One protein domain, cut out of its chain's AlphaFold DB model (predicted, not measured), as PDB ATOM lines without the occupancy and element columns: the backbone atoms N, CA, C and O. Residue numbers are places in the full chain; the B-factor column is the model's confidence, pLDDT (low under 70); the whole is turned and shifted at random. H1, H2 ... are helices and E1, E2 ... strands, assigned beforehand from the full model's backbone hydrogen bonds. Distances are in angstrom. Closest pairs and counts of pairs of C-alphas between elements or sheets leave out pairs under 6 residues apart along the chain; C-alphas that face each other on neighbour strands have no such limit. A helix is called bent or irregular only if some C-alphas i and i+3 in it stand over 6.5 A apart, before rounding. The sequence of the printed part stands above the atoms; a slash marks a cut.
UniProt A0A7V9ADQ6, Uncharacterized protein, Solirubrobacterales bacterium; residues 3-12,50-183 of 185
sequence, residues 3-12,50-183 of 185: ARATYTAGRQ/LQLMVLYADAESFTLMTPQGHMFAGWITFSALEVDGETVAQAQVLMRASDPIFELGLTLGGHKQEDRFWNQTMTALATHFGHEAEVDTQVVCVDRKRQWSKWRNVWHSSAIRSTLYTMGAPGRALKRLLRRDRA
ATOM      1  N   ALA A   3     -17.976 -20.784 -44.519       55.28
ATOM      2  CA  ALA A   3     -16.823 -20.179 -43.865       55.28
ATOM      3  C   ALA A   3     -16.979 -20.275 -42.345       55.28
ATOM      4  O   ALA A   3     -18.087 -20.127 -41.821       55.28
ATOM      5  N   ARG A   4     -15.865 -20.542 -41.661       62.78
ATOM      6  CA  ARG A   4     -15.736 -20.431 -40.211       62.78
ATOM      7  C   ARG A   4     -14.795 -19.277 -39.910       62.78
ATOM      8  O   ARG A   4     -13.686 -19.277 -40.439       62.78
ATOM      9  N   ALA A   5     -15.225 -18.341 -39.078       67.69
ATOM     10  CA  ALA A   5     -14.367 -17.307 -38.528       67.69
ATOM     11  C   ALA A   5     -14.325 -17.447 -37.005       67.69
ATOM     12  O   ALA A   5     -15.376 -17.584 -36.376       67.69
ATOM     13  N   THR A   6     -13.129 -17.445 -36.430       72.88
ATOM     14  CA  THR A   6     -12.921 -17.417 -34.983       72.88
ATOM     15  C   THR A   6     -12.258 -16.098 -34.634       72.88
ATOM     16  O   THR A   6     -11.213 -15.783 -35.201       72.88
ATOM     17  N   TYR A   7     -12.867 -15.353 -33.717       74.75
ATOM     18  CA  TYR A   7     -12.319 -14.115 -33.177       74.75
ATOM     19  C   TYR A   7     -12.035 -14.298 -31.702       74.75
ATOM     20  O   TYR A   7     -12.919 -14.754 -30.975       74.75
ATOM     21  N   THR A   8     -10.839 -13.923 -31.273       71.81
ATOM     22  CA  THR A   8     -10.347 -14.181 -29.921       71.81
ATOM     23  C   THR A   8      -9.773 -12.896 -29.336       71.81
ATOM     24  O   THR A   8      -8.937 -12.265 -29.972       71.81
ATOM     25  N   ALA A   9     -10.207 -12.507 -28.136       72.81
ATOM     26  CA  ALA A   9      -9.632 -11.386 -27.391       72.81
ATOM     27  C   ALA A   9      -9.110 -11.889 -26.036       72.81
ATOM     28  O   ALA A   9      -9.893 -12.383 -25.221       72.81
ATOM     29  N   GLY A  10      -7.795 -11.783 -25.824       58.16
ATOM     30  CA  GLY A  10      -7.079 -12.221 -24.618       58.16
ATOM     31  C   GLY A  10      -6.084 -11.165 -24.124       58.16
ATOM     32  O   GLY A  10      -5.773 -10.210 -24.838       58.16
ATOM     33  N   ARG A  11      -5.619 -11.295 -22.878       54.84
ATOM     34  CA  ARG A  11      -4.657 -10.373 -22.261       54.84
ATOM     35  C   ARG A  11      -3.219 -10.826 -22.611       54.84
ATOM     36  O   ARG A  11      -2.978 -11.865 -23.212       54.84
ATOM     37  N   GLN A  12      -2.242  -9.969 -22.319       43.81
ATOM     38  CA  GLN A  12      -0.835 -10.352 -22.243       43.81
ATOM     39  C   GLN A  12      -0.383 -10.209 -20.784       43.81
ATOM     40  O   GLN A  12      -0.575  -9.164 -20.146       43.81
ATOM     41  N   LEU A  50     -35.470  -9.031 -32.045       54.91
ATOM     42  CA  LEU A  50     -34.357  -9.683 -32.723       54.91
ATOM     43  C   LEU A  50     -34.810 -11.116 -32.995       54.91
ATOM     44  O   LEU A  50     -35.066 -11.879 -32.063       54.91
ATOM     45  N   GLN A  51     -35.013 -11.450 -34.270       61.22
ATOM     46  CA  GLN A  51     -35.512 -12.752 -34.707       61.22
ATOM     47  C   GLN A  51     -34.379 -13.784 -34.618       61.22
ATOM     48  O   GLN A  51     -34.045 -14.444 -35.591       61.22
ATOM     49  N   LEU A  52     -33.713 -13.865 -33.473       71.75
ATOM     50  CA  LEU A  52     -32.597 -14.764 -33.230       71.75
ATOM     51  C   LEU A  52     -33.122 -15.963 -32.449       71.75
ATOM     52  O   LEU A  52     -33.878 -15.809 -31.489       71.75
ATOM     53  N   MET A  53     -32.727 -17.159 -32.874       78.62
ATOM     54  CA  MET A  53     -33.042 -18.390 -32.157       78.62
ATOM     55  C   MET A  53     -31.816 -18.824 -31.358       78.62
ATOM     56  O   MET A  53     -30.729 -18.921 -31.920       78.62
ATOM     57  N   VAL A  54     -31.992 -19.093 -30.065       83.94
ATOM     58  CA  VAL A  54     -30.941 -19.678 -29.221       83.94
ATOM     59  C   VAL A  54     -30.961 -21.192 -29.415       83.94
ATOM     60  O   VAL A  54     -32.000 -21.819 -29.215       83.94
ATOM     61  N   LEU A  55     -29.837 -21.778 -29.831       82.94
ATOM     62  CA  LEU A  55     -29.681 -23.234 -29.979       82.94
ATOM     63  C   LEU A  55     -29.180 -23.877 -28.693       82.94
ATOM     64  O   LEU A  55     -29.558 -24.998 -28.369       82.94
ATOM     65  N   TYR A  56     -28.294 -23.171 -28.003       86.19
ATOM     66  CA  TYR A  56     -27.597 -23.652 -26.826       86.19
ATOM     67  C   TYR A  56     -27.227 -22.465 -25.942       86.19
ATOM     68  O   TYR A  56     -26.926 -21.391 -26.466       86.19
ATOM     69  N   ALA A  57     -27.264 -22.654 -24.626       90.06
ATOM     70  CA  ALA A  57     -26.772 -21.693 -23.652       90.06
ATOM     71  C   ALA A  57     -26.393 -22.419 -22.357       90.06
ATOM     72  O   ALA A  57     -27.193 -23.189 -21.822       90.06
ATOM     73  N   ASP A  58     -25.199 -22.140 -21.854       90.00
ATOM     74  CA  ASP A  58     -24.728 -22.527 -20.531       90.00
ATOM     75  C   ASP A  58     -24.077 -21.324 -19.821       90.00
ATOM     76  O   ASP A  58     -24.327 -20.170 -20.176       90.00
ATOM     77  N   ALA A  59     -23.309 -21.580 -18.761       89.12
ATOM     78  CA  ALA A  59     -22.669 -20.529 -17.973       89.12
ATOM     79  C   ALA A  59     -21.539 -19.799 -18.722       89.12
ATOM     80  O   ALA A  59     -21.232 -18.658 -18.382       89.12
ATOM     81  N   GLU A  60     -20.928 -20.437 -19.720       89.00
ATOM     82  CA  GLU A  60     -19.706 -19.957 -20.375       89.00
ATOM     83  C   GLU A  60     -19.917 -19.667 -21.862       89.00
ATOM     84  O   GLU A  60     -19.087 -19.005 -22.482       89.00
ATOM     85  N   SER A  61     -21.022 -20.126 -22.451       90.94
ATOM     86  CA  SER A  61     -21.261 -20.052 -23.882       90.94
ATOM     87  C   SER A  61     -22.737 -20.015 -24.259       90.94
ATOM     88  O   SER A  61     -23.619 -20.501 -23.554       90.94
ATOM     89  N   PHE A  62     -23.023 -19.443 -25.424       91.12
ATOM     90  CA  PHE A  62     -24.335 -19.532 -26.048       91.12
ATOM     91  C   PHE A  62     -24.226 -19.460 -27.570       91.12
ATOM     92  O   PHE A  62     -23.357 -18.789 -28.128       91.12
ATOM     93  N   THR A  63     -25.142 -20.140 -28.253       90.06
ATOM     94  CA  THR A  63     -25.186 -20.221 -29.713       90.06
ATOM     95  C   THR A  63     -26.482 -19.634 -30.242       90.06
ATOM     96  O   THR A  63     -27.576 -20.051 -29.858       90.06
ATOM     97  N   LEU A  64     -26.352 -18.699 -31.176       88.44
ATOM     98  CA  LEU A  64     -27.453 -18.068 -31.892       88.44
ATOM     99  C   LEU A  64     -27.509 -18.593 -33.324       88.44
ATOM    100  O   LEU A  64     -26.467 -18.818 -33.929       88.44
ATOM    101  N   MET A  65     -28.702 -18.723 -33.896       84.88
ATOM    102  CA  MET A  65     -28.905 -19.025 -35.316       84.88
ATOM    103  C   MET A  65     -29.693 -17.917 -36.002       84.88
ATOM    104  O   MET A  65     -30.613 -17.331 -35.421       84.88
ATOM    105  N   THR A  66     -29.327 -17.644 -37.256       75.06
ATOM    106  CA  THR A  66     -30.016 -16.655 -38.083       75.06
ATOM    107  C   THR A  66     -31.439 -17.106 -38.442       75.06
ATOM    108  O   THR A  66     -31.676 -18.293 -38.691       75.06
ATOM    109  N   PRO A  67     -32.409 -16.177 -38.499       69.00
ATOM    110  CA  PRO A  67     -33.768 -16.495 -38.914       69.00
ATOM    111  C   PRO A  67     -33.827 -16.874 -40.395       69.00
ATOM    112  O   PRO A  67     -33.005 -16.457 -41.219       69.00
ATOM    113  N   GLN A  68     -34.858 -17.632 -40.758       62.28
ATOM    114  CA  GLN A  68     -35.116 -17.994 -42.148       62.28
ATOM    115  C   GLN A  68     -35.315 -16.742 -43.022       62.28
ATOM    116  O   GLN A  68     -36.048 -15.826 -42.660       62.28
ATOM    117  N   GLY A  69     -34.694 -16.718 -44.207       59.28
ATOM    118  CA  GLY A  69     -34.791 -15.591 -45.149       59.28
ATOM    119  C   GLY A  69     -33.751 -14.487 -44.927       59.28
ATOM    120  O   GLY A  69     -33.744 -13.503 -45.676       59.28
ATOM    121  N   HIS A  70     -32.863 -14.658 -43.943       67.06
ATOM    122  CA  HIS A  70     -31.646 -13.866 -43.808       67.06
ATOM    123  C   HIS A  70     -30.671 -14.165 -44.964       67.06
ATOM    124  O   HIS A  70     -30.631 -15.274 -45.508       67.06
ATOM    125  N   MET A  71     -29.854 -13.173 -45.330       61.84
ATOM    126  CA  MET A  71     -28.833 -13.283 -46.389       61.84
ATOM    127  C   MET A  71     -27.779 -14.376 -46.120       61.84
ATOM    128  O   MET A  71     -27.098 -14.840 -47.032       61.84
ATOM    129  N   PHE A  72     -27.696 -14.827 -44.866       68.31
ATOM    130  CA  PHE A  72     -26.811 -15.888 -44.402       68.31
ATOM    131  C   PHE A  72     -27.592 -16.911 -43.585       68.31
ATOM    132  O   PHE A  72     -28.389 -16.542 -42.719       68.31
ATOM    133  N   ALA A  73     -27.322 -18.190 -43.834       74.25
ATOM    134  CA  ALA A  73     -27.720 -19.280 -42.957       74.25
ATOM    135  C   ALA A  73     -26.499 -19.671 -42.131       74.25
ATOM    136  O   ALA A  73     -25.481 -20.091 -42.686       74.25
ATOM    137  N   GLY A  74     -26.574 -19.505 -40.820       78.69
ATOM    138  CA  GLY A  74     -25.439 -19.786 -39.963       78.69
ATOM    139  C   GLY A  74     -25.795 -19.720 -38.498       78.69
ATOM    140  O   GLY A  74     -26.891 -19.298 -38.118       78.69
ATOM    141  N   TRP A  75     -24.832 -20.130 -37.691       87.31
ATOM    142  CA  TRP A  75     -24.870 -19.942 -36.259       87.31
ATOM    143  C   TRP A  75     -23.601 -19.257 -35.779       87.31
ATOM    144  O   TRP A  75     -22.531 -19.372 -36.380       87.31
ATOM    145  N   ILE A  76     -23.758 -18.520 -34.691       88.88
ATOM    146  CA  ILE A  76     -22.691 -17.794 -34.024       88.88
ATOM    147  C   ILE A  76     -22.655 -18.302 -32.594       88.88
ATOM    148  O   ILE A  76     -23.650 -18.183 -31.878       88.88
ATOM    149  N   THR A  77     -21.527 -18.873 -32.195       90.94
ATOM    150  CA  THR A  77     -21.278 -19.279 -30.815       90.94
ATOM    151  C   THR A  77     -20.398 -18.243 -30.150       90.94
ATOM    152  O   THR A  77     -19.297 -17.966 -30.623       90.94
ATOM    153  N   PHE A  78     -20.882 -17.693 -29.049       91.00
ATOM    154  CA  PHE A  78     -20.093 -16.889 -28.134       91.00
ATOM    155  C   PHE A  78     -19.663 -17.773 -26.979       91.00
ATOM    156  O   PHE A  78     -20.474 -18.551 -26.478       91.00
ATOM    157  N   SER A  79     -18.411 -17.657 -26.564       91.12
ATOM    158  CA  SER A  79     -17.890 -18.385 -25.413       91.12
ATOM    159  C   SER A  79     -16.814 -17.584 -24.695       91.12
ATOM    160  O   SER A  79     -16.078 -16.825 -25.323       91.12
ATOM    161  N   ALA A  80     -16.695 -17.780 -23.390       88.88
ATOM    162  CA  ALA A  80     -15.537 -17.384 -22.607       88.88
ATOM    163  C   ALA A  80     -14.804 -18.653 -22.167       88.88
ATOM    164  O   ALA A  80     -15.438 -19.605 -21.728       88.88
ATOM    165  N   LEU A  81     -13.485 -18.680 -22.311       87.94
ATOM    166  CA  LEU A  81     -12.658 -19.808 -21.889       87.94
ATOM    167  C   LEU A  81     -11.422 -19.312 -21.140       87.94
ATOM    168  O   LEU A  81     -10.974 -18.190 -21.360       87.94
ATOM    169  N   GLU A  82     -10.867 -20.133 -20.255       87.19
ATOM    170  CA  GLU A  82      -9.601 -19.830 -19.583       87.19
ATOM    171  C   GLU A  82      -8.431 -20.424 -20.382       87.19
ATOM    172  O   GLU A  82      -8.397 -21.627 -20.644       87.19
ATOM    173  N   VAL A  83      -7.473 -19.584 -20.778       84.44
ATOM    174  CA  VAL A  83      -6.231 -19.979 -21.462       84.44
ATOM    175  C   VAL A  83      -5.064 -19.372 -20.705       84.44
ATOM    176  O   VAL A  83      -5.037 -18.166 -20.494       84.44
ATOM    177  N   ASP A  84      -4.113 -20.198 -20.270       84.81
ATOM    178  CA  ASP A  84      -2.906 -19.752 -19.559       84.81
ATOM    179  C   ASP A  84      -3.184 -18.832 -18.345       84.81
ATOM    180  O   ASP A  84      -2.390 -17.956 -17.997       84.81
ATOM    181  N   GLY A  85      -4.318 -19.058 -17.669       83.62
ATOM    182  CA  GLY A  85      -4.774 -18.274 -16.516       83.62
ATOM    183  C   GLY A  85      -5.447 -16.944 -16.872       83.62
ATOM    184  O   GLY A  85      -5.647 -16.100 -15.996       83.62
ATOM    185  N   GLU A  86      -5.788 -16.739 -18.142       81.31
ATOM    186  CA  GLU A  86      -6.482 -15.558 -18.635       81.31
ATOM    187  C   GLU A  86      -7.840 -15.918 -19.232       81.31
ATOM    188  O   GLU A  86      -7.995 -16.920 -19.927       81.31
ATOM    189  N   THR A  87      -8.843 -15.077 -18.980       84.44
ATOM    190  CA  THR A  87     -10.147 -15.221 -19.625       84.44
ATOM    191  C   THR A  87     -10.072 -14.692 -21.047       84.44
ATOM    192  O   THR A  87      -9.794 -13.515 -21.279       84.44
ATOM    193  N   VAL A  88     -10.374 -15.570 -21.988       87.00
ATOM    194  CA  VAL A  88     -10.390 -15.304 -23.412       87.00
ATOM    195  C   VAL A  88     -11.832 -15.335 -23.898       87.00
ATOM    196  O   VAL A  88     -12.515 -16.357 -23.813       87.00
ATOM    197  N   ALA A  89     -12.299 -14.202 -24.419       89.38
ATOM    198  CA  ALA A  89     -13.599 -14.119 -25.070       89.38
ATOM    199  C   ALA A  89     -13.468 -14.542 -26.534       89.38
ATOM    200  O   ALA A  89     -12.549 -14.111 -27.234       89.38
ATOM    201  N   GLN A  90     -14.413 -15.353 -27.002       90.38
ATOM    202  CA  GLN A  90     -14.397 -15.912 -28.341       90.38
ATOM    203  C   GLN A  90     -15.757 -15.791 -29.031       90.38
ATOM    204  O   GLN A  90     -16.799 -16.097 -28.449       90.38
ATOM    205  N   ALA A  91     -15.729 -15.399 -30.305       91.00
ATOM    206  CA  ALA A  91     -16.869 -15.471 -31.212       91.00
ATOM    207  C   ALA A  91     -16.534 -16.407 -32.380       91.00
ATOM    208  O   ALA A  91     -15.597 -16.164 -33.142       91.00
ATOM    209  N   GLN A  92     -17.301 -17.485 -32.518       90.19
ATOM    210  CA  GLN A  92     -17.173 -18.462 -33.592       90.19
ATOM    211  C   GLN A  92     -18.368 -18.347 -34.529       90.19
ATOM    212  O   GLN A  92     -19.487 -18.725 -34.184       90.19
ATOM    213  N   VAL A  93     -18.125 -17.857 -35.736       87.75
ATOM    214  CA  VAL A  93     -19.146 -17.692 -36.768       87.75
ATOM    215  C   VAL A  93     -19.009 -18.838 -37.752       87.75
ATOM    216  O   VAL A  93     -17.987 -18.945 -38.427       87.75
ATOM    217  N   LEU A  94     -20.028 -19.689 -37.860       85.56
ATOM    218  CA  LEU A  94     -20.142 -20.643 -38.960       85.56
ATOM    219  C   LEU A  94     -21.302 -20.217 -39.847       85.56
ATOM    220  O   LEU A  94     -22.464 -20.270 -39.448       85.56
ATOM    221  N   MET A  95     -20.982 -19.835 -41.074       81.44
ATOM    222  CA  MET A  95     -21.968 -19.290 -41.996       81.44
ATOM    223  C   MET A  95     -21.875 -19.924 -43.376       81.44
ATOM    224  O   MET A  95     -20.803 -20.282 -43.870       81.44
ATOM    225  N   ARG A  96     -23.030 -20.014 -44.030       77.81
ATOM    226  CA  ARG A  96     -23.185 -20.352 -45.438       77.81
ATOM    227  C   ARG A  96     -24.034 -19.283 -46.111       77.81
ATOM    228  O   ARG A  96     -25.060 -18.860 -45.576       77.81
ATOM    229  N   ALA A  97     -23.650 -18.902 -47.325       71.62
ATOM    230  CA  ALA A  97     -24.541 -18.140 -48.194       71.62
ATOM    231  C   ALA A  97     -25.845 -18.925 -48.418       71.62
ATOM    232  O   ALA A  97     -25.804 -20.113 -48.758       71.62
ATOM    233  N   SER A  98     -26.992 -18.276 -48.212       67.25
ATOM    234  CA  SER A  98     -28.306 -18.908 -48.386       67.25
ATOM    235  C   SER A  98     -28.685 -19.085 -49.862       67.25
ATOM    236  O   SER A  98     -29.511 -19.946 -50.184       67.25
ATOM    237  N   ASP A  99     -28.047 -18.335 -50.766       65.06
ATOM    238  CA  ASP A  99     -28.217 -18.451 -52.209       65.06
ATOM    239  C   ASP A  99     -26.925 -18.123 -53.002       65.06
ATOM    240  O   ASP A  99     -25.973 -17.565 -52.445       65.06
ATOM    241  N   PRO A 100     -26.854 -18.487 -54.302       62.56
ATOM    242  CA  PRO A 100     -25.672 -18.246 -55.137       62.56
ATOM    243  C   PRO A 100     -25.321 -16.763 -55.352       62.56
ATOM    244  O   PRO A 100     -24.173 -16.455 -55.674       62.56
ATOM    245  N   ILE A 101     -26.277 -15.840 -55.189       63.62
ATOM    246  CA  ILE A 101     -26.060 -14.395 -55.372       63.62
ATOM    247  C   ILE A 101     -25.351 -13.824 -54.144       63.62
ATOM    248  O   ILE A 101     -24.359 -13.109 -54.284       63.62
ATOM    249  N   PHE A 102     -25.780 -14.195 -52.938       62.50
ATOM    250  CA  PHE A 102     -25.038 -13.868 -51.722       62.50
ATOM    251  C   PHE A 102     -23.702 -14.593 -51.644       62.50
ATOM    252  O   PHE A 102     -22.754 -14.042 -51.095       62.50
ATOM    253  N   GLU A 103     -23.581 -15.785 -52.234       65.44
ATOM    254  CA  GLU A 103     -22.288 -16.460 -52.370       65.44
ATOM    255  C   GLU A 103     -21.312 -15.611 -53.196       65.44
ATOM    256  O   GLU A 103     -20.162 -15.444 -52.795       65.44
ATOM    257  N   LEU A 104     -21.783 -15.014 -54.296       61.81
ATOM    258  CA  LEU A 104     -21.023 -14.035 -55.075       61.81
ATOM    259  C   LEU A 104     -20.707 -12.775 -54.256       61.81
ATOM    260  O   LEU A 104     -19.550 -12.366 -54.217       61.81
ATOM    261  N   GLY A 105     -21.686 -12.204 -53.548       60.97
ATOM    262  CA  GLY A 105     -21.500 -11.009 -52.711       60.97
ATOM    263  C   GLY A 105     -20.494 -11.194 -51.566       60.97
ATOM    264  O   GLY A 105     -19.659 -10.322 -51.330       60.97
ATOM    265  N   LEU A 106     -20.505 -12.354 -50.906       61.66
ATOM    266  CA  LEU A 106     -19.501 -12.740 -49.910       61.66
ATOM    267  C   LEU A 106     -18.110 -12.811 -50.544       61.66
ATOM    268  O   LEU A 106     -17.189 -12.153 -50.058       61.66
ATOM    269  N   THR A 107     -17.978 -13.510 -51.677       59.69
ATOM    270  CA  THR A 107     -16.688 -13.630 -52.379       59.69
ATOM    271  C   THR A 107     -16.167 -12.313 -52.961       59.69
ATOM    272  O   THR A 107     -14.957 -12.156 -53.090       59.69
ATOM    273  N   LEU A 108     -17.044 -11.359 -53.289       53.69
ATOM    274  CA  LEU A 108     -16.685 -10.074 -53.902       53.69
ATOM    275  C   LEU A 108     -16.435  -8.945 -52.886       53.69
ATOM    276  O   LEU A 108     -16.068  -7.844 -53.291       53.69
ATOM    277  N   GLY A 109     -16.595  -9.190 -51.579       56.75
ATOM    278  CA  GLY A 109     -16.260  -8.194 -50.552       56.75
ATOM    279  C   GLY A 109     -17.017  -8.301 -49.230       56.75
ATOM    280  O   GLY A 109     -16.630  -7.632 -48.274       56.75
ATOM    281  N   GLY A 110     -18.055  -9.138 -49.140       60.09
ATOM    282  CA  GLY A 110     -18.825  -9.329 -47.905       60.09
ATOM    283  C   GLY A 110     -17.971  -9.797 -46.725       60.09
ATOM    284  O   GLY A 110     -18.131  -9.275 -45.626       60.09
ATOM    285  N   HIS A 111     -16.984 -10.666 -46.974       67.19
ATOM    286  CA  HIS A 111     -16.065 -11.136 -45.932       67.19
ATOM    287  C   HIS A 111     -15.319  -9.988 -45.231       67.19
ATOM    288  O   HIS A 111     -15.239  -9.968 -44.013       67.19
ATOM    289  N   LYS A 112     -14.881  -8.954 -45.965       68.38
ATOM    290  CA  LYS A 112     -14.141  -7.825 -45.369       68.38
ATOM    291  C   LYS A 112     -14.998  -6.958 -44.443       68.38
ATOM    292  O   LYS A 112     -14.483  -6.399 -43.478       68.38
ATOM    293  N   GLN A 113     -16.283  -6.785 -44.761       69.69
ATOM    294  CA  GLN A 113     -17.188  -6.020 -43.896       69.69
ATOM    295  C   GLN A 113     -17.505  -6.785 -42.617       69.69
ATOM    296  O   GLN A 113     -17.547  -6.187 -41.545       69.69
ATOM    297  N   GLU A 114     -17.687  -8.096 -42.732       71.62
ATOM    298  CA  GLU A 114     -17.946  -8.962 -41.590       71.62
ATOM    299  C   GLU A 114     -16.732  -9.049 -40.662       71.62
ATOM    300  O   GLU A 114     -16.873  -8.826 -39.462       71.62
ATOM    301  N   ASP A 115     -15.530  -9.213 -41.218       77.69
ATOM    302  CA  ASP A 115     -14.287  -9.192 -40.444       77.69
ATOM    303  C   ASP A 115     -14.123  -7.868 -39.684       77.69
ATOM    304  O   ASP A 115     -13.759  -7.855 -38.508       77.69
ATOM    305  N   ARG A 116     -14.438  -6.730 -40.319       82.31
ATOM    306  CA  ARG A 116     -14.382  -5.418 -39.657       82.31
ATOM    307  C   ARG A 116     -15.397  -5.306 -38.523       82.31
ATOM    308  O   ARG A 116     -15.053  -4.789 -37.462       82.31
ATOM    309  N   PHE A 117     -16.627  -5.762 -38.750       84.38
ATOM    310  CA  PHE A 117     -17.682  -5.751 -37.741       84.38
ATOM    311  C   PHE A 117     -17.274  -6.562 -36.505       84.38
ATOM    312  O   PHE A 117     -17.398  -6.076 -35.378       84.38
ATOM    313  N   TRP A 118     -16.736  -7.764 -36.708       86.19
ATOM    314  CA  TRP A 118     -16.328  -8.633 -35.607       86.19
ATOM    315  C   TRP A 118     -15.101  -8.120 -34.874       86.19
ATOM    316  O   TRP A 118     -15.116  -8.094 -33.646       86.19
ATOM    317  N   ASN A 119     -14.098  -7.609 -35.591       85.19
ATOM    318  CA  ASN A 119     -12.962  -6.944 -34.958       85.19
ATOM    319  C   ASN A 119     -13.423  -5.786 -34.066       85.19
ATOM    320  O   ASN A 119     -13.087  -5.747 -32.888       85.19
ATOM    321  N   GLN A 120     -14.280  -4.896 -34.576       88.44
ATOM    322  CA  GLN A 120     -14.819  -3.785 -33.784       88.44
ATOM    323  C   GLN A 120     -15.612  -4.260 -32.562       88.44
ATOM    324  O   GLN A 120     -15.470  -3.691 -31.481       88.44
ATOM    325  N   THR A 121     -16.425  -5.304 -32.722       89.94
ATOM    326  CA  THR A 121     -17.237  -5.865 -31.636       89.94
ATOM    327  C   THR A 121     -16.357  -6.454 -30.534       89.94
ATOM    328  O   THR A 121     -16.563  -6.151 -29.361       89.94
ATOM    329  N   MET A 122     -15.344  -7.244 -30.896       88.50
ATOM    330  CA  MET A 122     -14.433  -7.867 -29.933       88.50
ATOM    331  C   MET A 122     -13.515  -6.840 -29.265       88.50
ATOM    332  O   MET A 122     -13.296  -6.920 -28.058       88.50
ATOM    333  N   THR A 123     -13.051  -5.822 -29.998       87.19
ATOM    334  CA  THR A 123     -12.317  -4.694 -29.406       87.19
ATOM    335  C   THR A 123     -13.187  -3.935 -28.407       87.19
ATOM    336  O   THR A 123     -12.747  -3.668 -27.295       87.19
ATOM    337  N   ALA A 124     -14.441  -3.620 -28.752       88.50
ATOM    338  CA  ALA A 124     -15.357  -2.943 -27.834       88.50
ATOM    339  C   ALA A 124     -15.648  -3.785 -26.582       88.50
ATOM    340  O   ALA A 124     -15.727  -3.238 -25.481       88.50
ATOM    341  N   LEU A 125     -15.768  -5.109 -26.737       88.25
ATOM    342  CA  LEU A 125     -15.923  -6.043 -25.625       88.25
ATOM    343  C   LEU A 125     -14.704  -6.009 -24.695       88.25
ATOM    344  O   LEU A 125     -14.869  -5.860 -23.487       88.25
ATOM    345  N   ALA A 126     -13.493  -6.085 -25.249       85.31
ATOM    346  CA  ALA A 126     -12.261  -5.993 -24.472       85.31
ATOM    347  C   ALA A 126     -12.182  -4.660 -23.706       85.31
ATOM    348  O   ALA A 126     -11.987  -4.655 -22.487       85.31
ATOM    349  N   THR A 127     -12.454  -3.541 -24.388       86.62
ATOM    350  CA  THR A 127     -12.475  -2.206 -23.778       86.62
ATOM    351  C   THR A 127     -13.502  -2.106 -22.654       86.62
ATOM    352  O   THR A 127     -13.223  -1.494 -21.624       86.62
ATOM    353  N   HIS A 128     -14.678  -2.724 -22.803       86.50
ATOM    354  CA  HIS A 128     -15.711  -2.729 -21.764       86.50
ATOM    355  C   HIS A 128     -15.235  -3.395 -20.466       86.50
ATOM    356  O   HIS A 128     -15.554  -2.920 -19.377       86.50
ATOM    357  N   PHE A 129     -14.417  -4.443 -20.575       85.44
ATOM    358  CA  PHE A 129     -13.782  -5.097 -19.431       85.44
ATOM    359  C   PHE A 129     -12.469  -4.427 -18.984       85.44
ATOM    360  O   PHE A 129     -11.799  -4.927 -18.084       85.44
ATOM    361  N   GLY A 130     -12.113  -3.274 -19.562       83.12
ATOM    362  CA  GLY A 130     -10.914  -2.514 -19.201       83.12
ATOM    363  C   GLY A 130      -9.617  -3.097 -19.765       83.12
ATOM    364  O   GLY A 130      -8.548  -2.863 -19.201       83.12
ATOM    365  N   HIS A 131      -9.702  -3.863 -20.855       81.38
ATOM    366  CA  HIS A 131      -8.560  -4.485 -21.513       81.38
ATOM    367  C   HIS A 131      -8.339  -3.915 -22.917       81.38
ATOM    368  O   HIS A 131      -9.261  -3.829 -23.721       81.38
ATOM    369  N   GLU A 132      -7.086  -3.587 -23.230       76.19
ATOM    370  CA  GLU A 132      -6.625  -3.430 -24.610       76.19
ATOM    371  C   GLU A 132      -6.116  -4.799 -25.072       76.19
ATOM    372  O   GLU A 132      -4.997  -5.195 -24.749       76.19
ATOM    373  N   ALA A 133      -6.985  -5.557 -25.741       74.69
ATOM    374  CA  ALA A 133      -6.666  -6.869 -26.294       74.69
ATOM    375  C   ALA A 133      -6.574  -6.782 -27.819       74.69
ATOM    376  O   ALA A 133      -7.442  -6.186 -28.466       74.69
ATOM    377  N   GLU A 134      -5.541  -7.398 -28.391       77.81
ATOM    378  CA  GLU A 134      -5.482  -7.632 -29.831       77.81
ATOM    379  C   GLU A 134      -6.487  -8.729 -30.196       77.81
ATOM    380  O   GLU A 134      -6.598  -9.744 -29.504       77.81
ATOM    381  N   VAL A 135      -7.265  -8.496 -31.254       83.81
ATOM    382  CA  VAL A 135      -8.249  -9.466 -31.734       83.81
ATOM    383  C   VAL A 135      -7.564 -10.386 -32.734       83.81
ATOM    384  O   VAL A 135      -7.268  -9.976 -33.856       83.81
ATOM    385  N   ASP A 136      -7.347 -11.640 -32.350       84.75
ATOM    386  CA  ASP A 136      -6.899 -12.669 -33.286       84.75
ATOM    387  C   ASP A 136      -8.081 -13.135 -34.142       84.75
ATOM    388  O   ASP A 136      -9.157 -13.433 -33.617       84.75
ATOM    389  N   THR A 137      -7.893 -13.168 -35.463       84.62
ATOM    390  CA  THR A 137      -8.929 -13.515 -36.445       84.62
ATOM    391  C   THR A 137      -8.464 -14.679 -37.313       84.62
ATOM    392  O   THR A 137      -7.535 -14.544 -38.109       84.62
ATOM    393  N   GLN A 138      -9.181 -15.801 -37.258       83.56
ATOM    394  CA  GLN A 138      -8.914 -16.966 -38.100       83.56
ATOM    395  C   GLN A 138     -10.101 -17.268 -39.015       83.56
ATOM    396  O   GLN A 138     -11.158 -17.668 -38.534       83.56
ATOM    397  N   VAL A 139      -9.916 -17.159 -40.337       82.44
ATOM    398  CA  VAL A 139     -10.956 -17.456 -41.341       82.44
ATOM    399  C   VAL A 139     -10.596 -18.701 -42.152       82.44
ATOM    400  O   VAL A 139      -9.557 -18.759 -42.808       82.44
ATOM    401  N   VAL A 140     -11.481 -19.700 -42.152       81.75
ATOM    402  CA  VAL A 140     -11.297 -20.976 -42.859       81.75
ATOM    403  C   VAL A 140     -12.497 -21.272 -43.756       81.75
ATOM    404  O   VAL A 140     -13.649 -21.249 -43.321       81.75
ATOM    405  N   CYS A 141     -12.235 -21.611 -45.021       82.50
ATOM    406  CA  CYS A 141     -13.257 -22.131 -45.929       82.50
ATOM    407  C   CYS A 141     -13.470 -23.629 -45.670       82.50
ATOM    408  O   CYS A 141     -12.589 -24.440 -45.947       82.50
ATOM    409  N   VAL A 142     -14.647 -23.982 -45.154       81.44
ATOM    410  CA  VAL A 142     -15.028 -25.349 -44.765       81.44
ATOM    411  C   VAL A 142     -15.573 -26.144 -45.957       81.44
ATOM    412  O   VAL A 142     -15.321 -27.338 -46.076       81.44
ATOM    413  N   ASP A 143     -16.306 -25.494 -46.866       78.00
ATOM    414  CA  ASP A 143     -16.870 -26.135 -48.064       78.00
ATOM    415  C   ASP A 143     -16.818 -25.187 -49.268       78.00
ATOM    416  O   ASP A 143     -17.432 -24.114 -49.256       78.00
ATOM    417  N   ARG A 144     -16.123 -25.611 -50.333       69.31
ATOM    418  CA  ARG A 144     -15.988 -24.872 -51.601       69.31
ATOM    419  C   ARG A 144     -17.129 -25.131 -52.591       69.31
ATOM    420  O   ARG A 144     -17.201 -24.448 -53.612       69.31
ATOM    421  N   LYS A 145     -18.018 -26.099 -52.339       73.25
ATOM    422  CA  LYS A 145     -19.100 -26.443 -53.273       73.25
ATOM    423  C   LYS A 145     -20.149 -25.326 -53.336       73.25
ATOM    424  O   LYS A 145     -20.724 -24.917 -52.318       73.25
ATOM    425  N   ARG A 146     -20.416 -24.870 -54.563       68.44
ATOM    426  CA  ARG A 146     -21.430 -23.857 -54.893       68.44
ATOM    427  C   ARG A 146     -22.802 -24.508 -55.054       68.44
ATOM    428  O   ARG A 146     -22.926 -25.547 -55.701       68.44
ATOM    429  N   GLN A 147     -23.840 -23.905 -54.480       64.50
ATOM    430  CA  GLN A 147     -25.194 -24.481 -54.425       64.50
ATOM    431  C   GLN A 147     -26.077 -24.011 -55.594       64.50
ATOM    432  O   GLN A 147     -27.178 -23.500 -55.396       64.50
ATOM    433  N   TRP A 148     -25.617 -24.194 -56.836       65.31
ATOM    434  CA  TRP A 148     -26.348 -23.768 -58.043       65.31
ATOM    435  C   TRP A 148     -27.738 -24.410 -58.176       65.31
ATOM    436  O   TRP A 148     -28.682 -23.773 -58.639       65.31
ATOM    437  N   SER A 149     -27.902 -25.641 -57.683       62.50
ATOM    438  CA  SER A 149     -29.193 -26.344 -57.647       62.50
ATOM    439  C   SER A 149     -30.232 -25.674 -56.737       62.50
ATOM    440  O   SER A 149     -31.430 -25.919 -56.878       62.50
ATOM    441  N   LYS A 150     -29.804 -24.793 -55.821       60.66
ATOM    442  CA  LYS A 150     -30.666 -24.026 -54.913       60.66
ATOM    443  C   LYS A 150     -30.985 -22.620 -55.438       60.66
ATOM    444  O   LYS A 150     -31.453 -21.789 -54.670       60.66
ATOM    445  N   TRP A 151     -30.837 -22.362 -56.742       57.84
ATOM    446  CA  TRP A 151     -31.232 -21.100 -57.393       57.84
ATOM    447  C   TRP A 151     -32.660 -20.640 -57.034       57.84
ATOM    448  O   TRP A 151     -32.899 -19.452 -56.877       57.84
ATOM    449  N   ARG A 152     -33.616 -21.556 -56.818       56.69
ATOM    450  CA  ARG A 152     -34.989 -21.184 -56.418       56.69
ATOM    451  C   ARG A 152     -35.057 -20.519 -55.035       56.69
ATOM    452  O   ARG A 152     -36.007 -19.789 -54.776       56.69
ATOM    453  N   ASN A 153     -34.055 -20.726 -54.177       58.56
ATOM    454  CA  ASN A 153     -33.986 -20.139 -52.835       58.56
ATOM    455  C   ASN A 153     -33.783 -18.616 -52.869       58.56
ATOM    456  O   ASN A 153     -34.179 -17.924 -51.939       58.56
ATOM    457  N   VAL A 154     -33.271 -18.097 -53.991       58.03
ATOM    458  CA  VAL A 154     -33.176 -16.664 -54.311       58.03
ATOM    459  C   VAL A 154     -34.539 -15.965 -54.145       58.03
ATOM    460  O   VAL A 154     -34.607 -14.837 -53.668       58.03
ATOM    461  N   TRP A 155     -35.653 -16.648 -54.438       53.62
ATOM    462  CA  TRP A 155     -37.007 -16.092 -54.282       53.62
ATOM    463  C   TRP A 155     -37.465 -15.926 -52.824       53.62
ATOM    464  O   TRP A 155     -38.410 -15.179 -52.557       53.62
ATOM    465  N   HIS A 156     -36.812 -16.606 -51.879       53.09
ATOM    466  CA  HIS A 156     -37.085 -16.483 -50.446       53.09
ATOM    467  C   HIS A 156     -36.228 -15.410 -49.765       53.09
ATOM    468  O   HIS A 156     -36.548 -15.009 -48.644       53.09
ATOM    469  N   SER A 157     -35.178 -14.917 -50.430       55.41
ATOM    470  CA  SER A 157     -34.293 -13.896 -49.877       55.41
ATOM    471  C   SER A 157     -35.023 -12.562 -49.723       55.41
ATOM    472  O   SER A 157     -35.520 -11.962 -50.682       55.41
ATOM    473  N   SER A 158     -35.072 -12.084 -48.481       52.81
ATOM    474  CA  SER A 158     -35.681 -10.807 -48.086       52.81
ATOM    475  C   SER A 158     -35.119  -9.620 -48.875       52.81
ATOM    476  O   SER A 158     -35.877  -8.727 -49.248       52.81
ATOM    477  N   ALA A 159     -33.833  -9.655 -49.237       51.34
ATOM    478  CA  ALA A 159     -33.209  -8.637 -50.077       51.34
ATOM    479  C   ALA A 159     -33.868  -8.511 -51.455       51.34
ATOM    480  O   ALA A 159     -34.088  -7.399 -51.912       51.34
ATOM    481  N   ILE A 160     -34.264  -9.616 -52.094       55.38
ATOM    482  CA  ILE A 160     -34.913  -9.558 -53.410       55.38
ATOM    483  C   ILE A 160     -36.354  -9.100 -53.281       55.38
ATOM    484  O   ILE A 160     -36.780  -8.292 -54.095       55.38
ATOM    485  N   ARG A 161     -37.090  -9.512 -52.240       55.59
ATOM    486  CA  ARG A 161     -38.420  -8.939 -51.967       55.59
ATOM    487  C   ARG A 161     -38.343  -7.427 -51.768       55.59
ATOM    488  O   ARG A 161     -39.168  -6.712 -52.330       55.59
ATOM    489  N   SER A 162     -37.335  -6.945 -51.048       53.97
ATOM    490  CA  SER A 162     -37.095  -5.515 -50.849       53.97
ATOM    491  C   SER A 162     -36.672  -4.813 -52.141       53.97
ATOM    492  O   SER A 162     -37.245  -3.783 -52.479       53.97
ATOM    493  N   THR A 163     -35.758  -5.380 -52.932       55.69
ATOM    494  CA  THR A 163     -35.354  -4.812 -54.229       55.69
ATOM    495  C   THR A 163     -36.513  -4.791 -55.225       55.69
ATOM    496  O   THR A 163     -36.729  -3.767 -55.867       55.69
ATOM    497  N   LEU A 164     -37.319  -5.855 -55.318       57.34
ATOM    498  CA  LEU A 164     -38.521  -5.896 -56.160       57.34
ATOM    499  C   LEU A 164     -39.574  -4.895 -55.672       57.34
ATOM    500  O   LEU A 164     -40.235  -4.240 -56.478       57.34
ATOM    501  N   TYR A 165     -39.727  -4.742 -54.353       56.94
ATOM    502  CA  TYR A 165     -40.621  -3.745 -53.776       56.94
ATOM    503  C   TYR A 165     -40.179  -2.326 -54.141       56.94
ATOM    504  O   TYR A 165     -41.021  -1.532 -54.569       56.94
ATOM    505  N   THR A 166     -38.885  -2.025 -54.048       58.28
ATOM    506  CA  THR A 166     -38.298  -0.730 -54.418       58.28
ATOM    507  C   THR A 166     -38.369  -0.484 -55.928       58.28
ATOM    508  O   THR A 166     -38.786   0.589 -56.350       58.28
ATOM    509  N   MET A 167     -38.091  -1.489 -56.764       56.41
ATOM    510  CA  MET A 167     -38.214  -1.393 -58.228       56.41
ATOM    511  C   MET A 167     -39.670  -1.290 -58.709       56.41
ATOM    512  O   MET A 167     -39.943  -0.675 -59.735       56.41
ATOM    513  N   GLY A 168     -40.631  -1.832 -57.957       58.59
ATOM    514  CA  GLY A 168     -42.063  -1.672 -58.226       58.59
ATOM    515  C   GLY A 168     -42.650  -0.327 -57.771       58.59
ATOM    516  O   GLY A 168     -43.809  -0.036 -58.080       58.59
ATOM    517  N   ALA A 169     -41.894   0.498 -57.037       58.66
ATOM    518  CA  ALA A 169     -42.338   1.806 -56.551       58.66
ATOM    519  C   ALA A 169     -42.781   2.780 -57.667       58.66
ATOM    520  O   ALA A 169     -43.877   3.336 -57.535       58.66
ATOM    521  N   PRO A 170     -42.045   2.948 -58.787       58.03
ATOM    522  CA  PRO A 170     -42.493   3.808 -59.888       58.03
ATOM    523  C   PRO A 170     -43.801   3.326 -60.537       58.03
ATOM    524  O   PRO A 170     -44.696   4.130 -60.795       58.03
ATOM    525  N   GLY A 171     -43.986   2.012 -60.710       62.84
ATOM    526  CA  GLY A 171     -45.227   1.453 -61.264       62.84
ATOM    527  C   GLY A 171     -46.452   1.675 -60.364       62.84
ATOM    528  O   GLY A 171     -47.557   1.918 -60.854       62.84
ATOM    529  N   ARG A 172     -46.267   1.657 -59.035       61.94
ATOM    530  CA  ARG A 172     -47.337   1.967 -58.067       61.94
ATOM    531  C   ARG A 172     -47.704   3.451 -58.062       61.94
ATOM    532  O   ARG A 172     -48.889   3.764 -57.952       61.94
ATOM    533  N   ALA A 173     -46.726   4.346 -58.216       60.22
ATOM    534  CA  ALA A 173     -46.969   5.782 -58.351       60.22
ATOM    535  C   ALA A 173     -47.779   6.095 -59.623       60.22
ATOM    536  O   ALA A 173     -48.791   6.793 -59.552       60.22
ATOM    537  N   LEU A 174     -47.421   5.474 -60.751       63.06
ATOM    538  CA  LEU A 174     -48.124   5.630 -62.027       63.06
ATOM    539  C   LEU A 174     -49.569   5.100 -61.974       63.06
ATOM    540  O   LEU A 174     -50.499   5.757 -62.435       63.06
ATOM    541  N   LYS A 175     -49.799   3.946 -61.336       61.03
ATOM    542  CA  LYS A 175     -51.150   3.379 -61.164       61.03
ATOM    543  C   LYS A 175     -52.037   4.222 -60.235       61.03
ATOM    544  O   LYS A 175     -53.258   4.211 -60.386       61.03
ATOM    545  N   ARG A 176     -51.441   4.948 -59.279       58.19
ATOM    546  CA  ARG A 176     -52.140   5.910 -58.405       58.19
ATOM    547  C   ARG A 176     -52.557   7.168 -59.164       58.19
ATOM    548  O   ARG A 176     -53.665   7.639 -58.939       58.19
ATOM    549  N   LEU A 177     -51.709   7.662 -60.065       59.97
ATOM    550  CA  LEU A 177     -52.022   8.790 -60.947       59.97
ATOM    551  C   LEU A 177     -53.169   8.436 -61.906       59.97
ATOM    552  O   LEU A 177     -54.192   9.109 -61.905       59.97
ATOM    553  N   LEU A 178     -53.083   7.288 -62.582       63.12
ATOM    554  CA  LEU A 178     -54.115   6.826 -63.524       63.12
ATOM    555  C   LEU A 178     -55.474   6.507 -62.871       63.12
ATOM    556  O   LEU A 178     -56.515   6.575 -63.520       63.12
ATOM    557  N   ARG A 179     -55.497   6.136 -61.583       58.19
ATOM    558  CA  ARG A 179     -56.750   5.951 -60.827       58.19
ATOM    559  C   ARG A 179     -57.383   7.267 -60.378       58.19
ATOM    560  O   ARG A 179     -58.570   7.261 -60.073       58.19
ATOM    561  N   ARG A 180     -56.614   8.356 -60.321       55.91
ATOM    562  CA  ARG A 180     -57.095   9.680 -59.913       55.91
ATOM    563  C   ARG A 180     -57.875  10.357 -61.043       55.91
ATOM    564  O   ARG A 180     -58.909  10.945 -60.764       55.91
ATOM    565  N   ASP A 181     -57.463  10.148 -62.294       52.03
ATOM    566  CA  ASP A 181     -58.170  10.671 -63.476       52.03
ATOM    567  C   ASP A 181     -59.521   9.987 -63.724       52.03
ATOM    568  O   ASP A 181     -60.471  10.621 -64.164       52.03
ATOM    569  N   ARG A 182     -59.660   8.702 -63.370       52.47
ATOM    570  CA  ARG A 182     -60.943   7.977 -63.483       52.47
ATOM    571  C   ARG A 182     -61.985   8.339 -62.422       52.47
ATOM    572  O   ARG A 182     -63.102   7.853 -62.513       52.47
ATOM    573  N   ALA A 183     -61.619   9.114 -61.404       50.75
ATOM    574  CA  ALA A 183     -62.547   9.572 -60.368       50.75
ATOM    575  C   ALA A 183     -63.029  11.018 -60.597       50.75
ATOM    576  O   ALA A 183     -63.781  11.535 -59.776       50.75
TER     577      ALA A 183
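This is residues 3 to 12 and 50 to 183 of the 185 residues of an uncharacterized protein of Solirubrobacterales bacterium (UniProt A0A7V9ADQ6). A twisted wall of six strands has the long bent helix H1 over one face and its other face bare, in two layers, with helices on one face of a sheet. Past one end of the sheet H2 packs on the first arm of H1, and residues 160 to 183, holding H4 and residues 160 to 167 of H3, stick out as a thin arm that adds to the length. The printed part has 144 residues with six named strands and four named helices, in the order E1 E2 E3 E4 E5 H1 E6 H2 H3 H4; the sheet runs E2, E3, E4, E5, E1, E6, antiparallel throughout, and the class is mixed. The whole is loose, with a radius of gyration of the C-alphas of 20.8 A and spans of 77 by 36 by 29 A.

E1, residues 3 to 9, is the antiparallel neighbour of E5, residues 86 to 97, with N 5 and O 93 within hydrogen-bond range at 2.9 A, and of E6, residues 135 to 143, with N 6 and O 138 at 2.9 A. E2, residues 53 to 57, E3, residues 61 to 65, E4, residues 72 to 83, and E5 form a meander, each strand the antiparallel neighbour of the one before, in three hairpins: N 55 and O 63 are 2.8 A apart, N 64 and O 76 2.8 A, N 77 and O 92 2.9 A. E4 bends by 53 degrees at residue 80. H1, residues 100 to 128, was assigned as one helix by its hydrogen bonds but is bent, with C-alphas 108 and 111 8.1 A apart; its arms are H1a, residues 100 to 108, and H1b, residues 111 to 128. H1b is on the sheet at a height of 9.3 A, over E1 and E6, and runs along the strands, at 22 degrees to E1 on the local plane. E5, H1 and E6 form a split strand-helix-strand unit, two strands running the same way with E1 between them, its crossover right-handed. H1a is on the sheet too, its closest C-alphas to E5 being Glu 103 and Ala 97, 5.0 A apart. H2, residues 148 to 156, irregular with C-alphas 149 and 152 7.9 A apart, touches H1a, about perpendicular at 81 degrees; their closest C-alphas, Trp 148 and Pro 100, are 6.3 A apart. H3, residues 158 to 167, is close to H2 but not clearly touching, the closest C-alphas, Ile 160 and Val 154, being 7.4 A apart. H3 and H4, residues 169 to 181, meet only through their link. Every O i to N i+4 pair is within hydrogen-bond range in H1a, H1b, H3 and H4; H2 has 0 of 5, but 5 of 6 O i to N i+3 pairs.

E1 begins at C-alpha 3, (-16.823, -20.179, -43.865). E4 is 31.1 A long from first to last C-alpha, E5 34.7 A, H1b 25.6 A and E6 24.9 A. H4 ends at C-alpha 181, (-58.170, 10.671, -63.476).

The C-alphas farthest apart, Asp 84 and Ala 183, are 78.0 A apart. Residues 13 to 49 are not printed, and C-alphas 12 and 50 are 35.1 A apart across the cut. Of the links that are printed whole, none is long. The mean pLDDT of the printed part is 72.3, with 69 residues under 70, among them 98 to 113 and 146 to 183.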